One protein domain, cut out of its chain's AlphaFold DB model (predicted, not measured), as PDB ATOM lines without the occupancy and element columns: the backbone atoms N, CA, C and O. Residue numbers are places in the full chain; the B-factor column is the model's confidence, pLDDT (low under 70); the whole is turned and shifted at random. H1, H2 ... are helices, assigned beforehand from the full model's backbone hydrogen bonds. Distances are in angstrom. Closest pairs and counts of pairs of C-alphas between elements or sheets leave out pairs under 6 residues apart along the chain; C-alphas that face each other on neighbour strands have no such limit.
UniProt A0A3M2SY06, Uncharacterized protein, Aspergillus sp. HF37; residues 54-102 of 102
ATOM      1  N   GLY A  54      34.149  60.089  44.268       92.31
ATOM      2  CA  GLY A  54      34.831  58.828  43.987       92.31
ATOM      3  C   GLY A  54      34.097  57.927  42.987       92.31
ATOM      4  O   GLY A  54      32.883  58.012  42.811       92.31
ATOM      5  N   LEU A  55      34.826  57.003  42.349       91.50
ATOM      6  CA  LEU A  55      34.237  56.015  41.430       91.50
ATOM      7  C   LEU A  55      33.204  55.120  42.129       91.50
ATOM      8  O   LEU A  55      32.105  54.922  41.609       91.50
ATOM      9  N   LEU A  56      33.538  54.633  43.328       90.44
ATOM     10  CA  LEU A  56      32.624  53.838  44.149       90.44
ATOM     11  C   LEU A  56      31.417  54.665  44.600       90.44
ATOM     12  O   LEU A  56      30.292  54.187  44.511       90.44
ATOM     13  N   GLU A  57      31.628  55.923  44.993       90.56
ATOM     14  CA  GLU A  57      30.542  56.827  45.389       90.56
ATOM     15  C   GLU A  57      29.582  57.096  44.226       90.56
ATOM     16  O   GLU A  57      28.372  57.133  44.420       90.56
ATOM     17  N   ARG A  58      30.092  57.241  42.997       90.62
ATOM     18  CA  ARG A  58      29.256  57.431  41.800       90.62
ATOM     19  C   ARG A  58      28.430  56.189  41.490       90.62
ATOM     20  O   ARG A  58      27.259  56.308  41.136       90.62
ATOM     21  N   TYR A  59      29.025  55.006  41.627       91.88
ATOM     22  CA  TYR A  59      28.305  53.746  41.467       91.88
ATOM     23  C   TYR A  59      27.235  53.576  42.555       91.88
ATOM     24  O   TYR A  59      26.087  53.250  42.249       91.88
ATOM     25  N   GLN A  60      27.575  53.891  43.806       89.44
ATOM     26  CA  GLN A  60      26.637  53.885  44.924       89.44
ATOM     27  C   GLN A  60      25.476  54.856  44.683       89.44
ATOM     28  O   GLN A  60      24.316  54.467  44.805       89.44
ATOM     29  N   ALA A  61      25.772  56.086  44.261       90.19
ATOM     30  CA  ALA A  61      24.765  57.100  43.973       90.19
ATOM     31  C   ALA A  61      23.808  56.686  42.838       90.19
ATOM     32  O   ALA A  61      22.630  57.049  42.823       90.19
ATOM     33  N   ARG A  62      24.304  55.899  41.876       88.88
ATOM     34  CA  ARG A  62      23.514  55.422  40.740       88.88
ATOM     35  C   ARG A  62      22.552  54.291  41.096       88.88
ATOM     36  O   ARG A  62      21.503  54.214  40.469       88.88
ATOM     37  N   TYR A  63      22.903  53.419  42.042       91.19
ATOM     38  CA  TYR A  63      22.146  52.181  42.268       91.19
ATOM     39  C   TYR A  63      21.627  51.967  43.693       91.19
ATOM     40  O   TYR A  63      20.755  51.122  43.885       91.19
ATOM     41  N   PHE A  64      22.127  52.704  44.688       89.69
ATOM     42  CA  PHE A  64      21.835  52.455  46.106       89.69
ATOM     43  C   PHE A  64      21.232  53.651  46.852       89.69
ATOM     44  O   PHE A  64      20.794  53.483  47.987       89.69
ATOM     45  N   THR A  65      21.183  54.850  46.261       87.31
ATOM     46  CA  THR A  65      20.689  56.052  46.955       87.31
ATOM     47  C   THR A  65      19.384  56.590  46.376       87.31
ATOM     48  O   THR A  65      19.247  56.771  45.164       87.31
ATOM     49  N   GLY A  66      18.452  56.938  47.268       84.12
ATOM     50  CA  GLY A  66      17.244  57.695  46.941       84.12
ATOM     51  C   GLY A  66      16.355  57.011  45.903       84.12
ATOM     52  O   GLY A  66      16.094  55.814  45.974       84.12
ATOM     53  N   LYS A  67      15.890  57.793  44.922       82.81
ATOM     54  CA  LYS A  67      14.954  57.352  43.871       82.81
ATOM     55  C   LYS A  67      15.555  56.345  42.882       82.81
ATOM     56  O   LYS A  67      14.806  55.690  42.170       82.81
ATOM     57  N   ASN A  68      16.884  56.228  42.842       79.81
ATOM     58  CA  ASN A  68      17.603  55.333  41.933       79.81
ATOM     59  C   ASN A  68      17.981  53.996  42.595       79.81
ATOM     60  O   ASN A  68      18.664  53.172  41.982       79.81
ATOM     61  N   ALA A  69      17.560  53.778  43.848       88.06
ATOM     62  CA  ALA A  69      17.775  52.522  44.548       88.06
ATOM     63  C   ALA A  69      17.111  51.373  43.772       88.06
ATOM     64  O   ALA A  69      15.895  51.353  43.583       88.06
ATOM     65  N   SER A  70      17.919  50.431  43.284       91.56
ATOM     66  CA  SER A  70      17.451  49.348  42.420       91.56
ATOM     67  C   SER A  70      18.207  48.047  42.671       91.56
ATOM     68  O   SER A  70      19.333  48.042  43.163       91.56
ATOM     69  N   ALA A  71      17.601  46.925  42.277       91.50
ATOM     70  CA  ALA A  71      18.219  45.600  42.354       91.50
ATOM     71  C   ALA A  71      19.258  45.336  41.240       91.50
ATOM     72  O   ALA A  71      19.815  44.244  41.156       91.50
ATOM     73  N   ALA A  72      19.546  46.322  40.383       93.06
ATOM     74  CA  ALA A  72      20.482  46.174  39.270       93.06
ATOM     75  C   ALA A  72      21.894  45.692  39.682       93.06
ATOM     76  O   ALA A  72      22.444  44.856  38.964       93.06
ATOM     77  N   PRO A  73      22.481  46.112  40.823       95.00
ATOM     78  CA  PRO A  73      23.768  45.586  41.284       95.00
ATOM     79  C   PRO A  73      23.760  44.074  41.526       95.00
ATOM     80  O   PRO A  73      24.753  43.411  41.249       95.00
ATOM     81  N   ILE A  74      22.635  43.506  41.976       95.25
ATOM     82  CA  ILE A  74      22.501  42.055  42.172       95.25
ATOM     83  C   ILE A  74      22.622  41.342  40.822       95.25
ATOM     84  O   ILE A  74      23.400  40.401  40.686       95.25
ATOM     85  N   ALA A  75      21.914  41.831  39.801       95.69
ATOM     86  CA  ALA A  75      22.009  41.284  38.451       95.69
ATOM     87  C   ALA A  75      23.427  41.420  37.868       95.69
ATOM     88  O   ALA A  75      23.922  40.492  37.232       95.69
ATOM     89  N   GLN A  76      24.107  42.543  38.121       95.62
ATOM     90  CA  GLN A  76      25.493  42.757  37.685       95.62
ATOM     91  C   GLN A  76      26.463  41.767  38.340       95.62
ATOM     92  O   GLN A  76      27.339  41.240  37.657       95.62
ATOM     93  N   ILE A  77      26.286  41.467  39.631       97.19
ATOM     94  CA  ILE A  77      27.090  40.461  40.337       97.19
ATOM     95  C   ILE A  77      26.856  39.070  39.742       97.19
ATOM     96  O   ILE A  77      27.822  38.378  39.435       97.19
ATOM     97  N   ILE A  78      25.597  38.675  39.521       97.69
ATOM     98  CA  ILE A  78      25.266  37.378  38.905       97.69
ATOM     99  C   ILE A  78      25.912  37.267  37.520       97.69
ATOM    100  O   ILE A  78      26.580  36.278  37.230       97.69
ATOM    101  N   ALA A  79      25.769  38.297  36.682       97.62
ATOM    102  CA  ALA A  79      26.382  38.325  35.358       97.62
ATOM    103  C   ALA A  79      27.917  38.218  35.430       97.62
ATOM    104  O   ALA A  79      28.515  37.452  34.676       97.62
ATOM    105  N   GLY A  80      28.551  38.931  36.367       97.75
ATOM    106  CA  GLY A  80      29.992  38.845  36.601       97.75
ATOM    107  C   GLY A  80      30.444  37.439  36.999       97.75
ATOM    108  O   GLY A  80      31.425  36.936  36.454       97.75
ATOM    109  N   ILE A  81      29.702  36.772  37.888       98.12
ATOM    110  CA  ILE A  81      29.985  35.392  38.307       98.12
ATOM    111  C   ILE A  81      29.831  34.419  37.134       98.12
ATOM    112  O   ILE A  81      30.684  33.554  36.950       98.12
ATOM    113  N   LEU A  82      28.785  34.554  36.317       98.00
ATOM    114  CA  LEU A  82      28.574  33.683  35.154       98.00
ATOM    115  C   LEU A  82      29.698  33.822  34.123       98.00
ATOM    116  O   LEU A  82      30.220  32.823  33.637       98.00
ATOM    117  N   LEU A  83      30.124  35.050  33.826       97.75
ATOM    118  CA  LEU A  83      31.234  35.283  32.901       97.75
ATOM    119  C   LEU A  83      32.556  34.743  33.449       97.75
ATOM    120  O   LEU A  83      33.310  34.100  32.719       97.75
ATOM    121  N   LEU A  84      32.830  34.976  34.732       97.75
ATOM    122  CA  LEU A  84      34.051  34.502  35.375       97.75
ATOM    123  C   LEU A  84      34.082  32.969  35.466       97.75
ATOM    124  O   LEU A  84      35.094  32.363  35.128       97.75
ATOM    125  N   SER A  85      32.974  32.339  35.861       96.06
ATOM    126  CA  SER A  85      32.849  30.874  35.909       96.06
ATOM    127  C   SER A  85      33.017  30.240  34.535       96.06
ATOM    128  O   SER A  85      33.817  29.319  34.402       96.06
ATOM    129  N   TYR A  86      32.367  30.780  33.501       96.50
ATOM    130  CA  TYR A  86      32.563  30.314  32.132       96.50
ATOM    131  C   TYR A  86      34.012  30.488  31.663       96.50
ATOM    132  O   TYR A  86      34.570  29.593  31.035       96.50
ATOM    133  N   GLY A  87      34.653  31.613  31.995       96.12
ATOM    134  CA  GLY A  87      36.058  31.848  31.667       96.12
ATOM    135  C   GLY A  87      36.999  30.828  32.314       96.12
ATOM    136  O   GLY A  87      37.888  30.307  31.642       96.12
ATOM    137  N   MET A  88      36.780  30.505  33.592       95.38
ATOM    138  CA  MET A  88      37.540  29.463  34.293       95.38
ATOM    139  C   MET A  88      37.306  28.092  33.663       95.38
ATOM    140  O   MET A  88      38.263  27.399  33.332       95.38
ATOM    141  N   GLU A  89      36.047  27.726  33.439       93.88
ATOM    142  CA  GLU A  89      35.665  26.446  32.845       93.88
ATOM    143  C   GLU A  89      36.257  26.288  31.437       93.88
ATOM    144  O   GLU A  89      36.809  25.245  31.084       93.88
ATOM    145  N   TYR A  90      36.275  27.369  30.654       93.81
ATOM    146  CA  TYR A  90      36.929  27.387  29.355       93.81
ATOM    147  C   TYR A  90      38.444  27.185  29.449       93.81
ATOM    148  O   TYR A  90      39.008  26.392  28.692       93.81
ATOM    149  N   TYR A  91      39.106  27.900  30.361       92.38
ATOM    150  CA  TYR A  91      40.558  27.847  30.508       92.38
ATOM    151  C   TYR A  91      41.046  26.486  31.019       92.38
ATOM    152  O   TYR A  91      42.007  25.951  30.471       92.38
ATOM    153  N   PHE A  92      40.384  25.926  32.034       90.25
ATOM    154  CA  PHE A  92      40.817  24.691  32.690       90.25
ATOM    155  C   PHE A  92      40.308  23.424  31.997       90.25
ATOM    156  O   PHE A  92      41.060  22.458  31.896       90.25
ATOM    157  N   HIS A  93      39.076  23.428  31.479       85.81
ATOM    158  CA  HIS A  93      38.452  22.228  30.916       85.81
ATOM    159  C   HIS A  93      38.256  22.331  29.399       85.81
ATOM    160  O   HIS A  93      38.889  21.584  28.644       85.81
ATOM    161  N   LEU A  94      37.420  23.257  28.906       86.56
ATOM    162  CA  LEU A  94      36.946  23.185  27.511       86.56
ATOM    163  C   LEU A  94      38.066  23.369  26.480       86.56
ATOM    164  O   LEU A  94      38.022  22.747  25.418       86.56
ATOM    165  N   ARG A  95      39.093  24.176  26.772       85.25
ATOM    166  CA  ARG A  95      40.224  24.385  25.852       85.25
ATOM    167  C   ARG A  95      41.057  23.118  25.632       85.25
ATOM    168  O   ARG A  95      41.663  22.965  24.572       85.25
ATOM    169  N   HIS A  96      41.088  22.212  26.606       83.56
ATOM    170  CA  HIS A  96      41.898  20.992  26.563       83.56
ATOM    171  C   HIS A  96      41.096  19.741  26.191       83.56
ATOM    172  O   HIS A  96      41.687  18.688  25.963       83.56
ATOM    173  N   HIS A  97      39.779  19.877  26.026       72.44
ATOM    174  CA  HIS A  97      38.834  18.782  25.800       72.44
ATOM    175  C   HIS A  97      39.084  17.966  24.512       72.44
ATOM    176  O   HIS A  97      38.555  16.870  24.362       72.44
ATOM    177  N   LYS A  98      39.874  18.478  23.556       71.50
ATOM    178  CA  LYS A  98      40.264  17.737  22.339       71.50
ATOM    179  C   LYS A  98      41.655  17.101  22.405       71.50
ATOM    180  O   LYS A  98      41.943  16.232  21.593       71.50
ATOM    181  N   ASN A  99      42.508  17.532  23.336       68.06
ATOM    182  CA  ASN A  99      43.936  17.194  23.337       68.06
ATOM    183  C   ASN A  99      44.340  16.227  24.463       68.06
ATOM    184  O   ASN A  99      45.505  15.852  24.530       68.06
ATOM    185  N   HIS A 100      43.403  15.807  25.318       58.84
ATOM    186  CA  HIS A 100      43.631  14.797  26.350       58.84
ATOM    187  C   HIS A 100      42.417  13.858  26.442       58.84
ATOM    188  O   HIS A 100      41.290  14.359  26.459       58.84
ATOM    189  N   PRO A 101      42.606  12.524  26.488       59.16
ATOM    190  CA  PRO A 101      41.549  11.616  26.912       59.16
ATOM    191  C   PRO A 101      41.276  11.844  28.405       59.16
ATOM    192  O   PRO A 101      42.209  12.087  29.172       59.16
ATOM    193  N   HIS A 102      39.997  11.831  28.771       59.78
ATOM    194  CA  HIS A 102      39.527  11.927  30.154       59.78
ATOM    195  C   HIS A 102      40.021  10.752  31.003       59.78
ATOM    196  O   HIS A 102      40.073   9.625  30.455       59.78
TER     197      HIS A 102
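Overview. This is residues 54 to 102 of the 102 residues of an uncharacterized protein of Aspergillus sp. HF37 (UniProt A0A3M2SY06). One long, straight helix, H2, and a much shorter helix, H1, make a lopsided V or L, meeting loosely near the end of H1 and the beginning of H2, with the loop that joins them at the corner. Most of H2 sticks out from that corner as a bare arm, and a tail without a named helix goes on from its far end. The printed part has 49 residues with two named helices, H1 then H2, and no named strand; the class is all helix. The whole is extended, with a radius of gyration of the C-alphas of 17.9 A and spans of 56 by 21 by 9 A, the length coming from H2 and the tail.

Along the chain. H2 holds residues 72 to 92, 30.3 A from first to last C-alpha, from C-alpha 72 at (20.482, 46.174, 39.270) to C-alpha 92 at (40.817, 24.691, 32.690). H1 holds residues 55 to 63, 12.7 A long, and begins at C-alpha 55 at (34.237, 56.015, 41.430).

Arrangement. H2 and H1 are close but not clearly touching, with 2 pairs of C-alphas within 8 A. Their closest C-alphas, those of Pro 73 and Tyr 63, are 6.9 A apart. The two helices run opposite ways at a steep tilt of 60 degrees, and their centres are 21.3 A apart. Residues 74 to 85 and 87 to 92 of H2 stand free. In H1 and H2 every O i to N i+4 pair is within hydrogen-bond range.

Size, cuts and confidence. The C-alphas of Gly 66 and Pro 101, the two farthest apart, are 55.8 A from each other. The printed part has no cut and ends at His 102, the chain's last residue. The link from H1 to H2, 8 residues, is short but not tight. Residues 95 to 102 stand free. The mean pLDDT of the printed part is 88.6, and residues 99 to 102 are under 70.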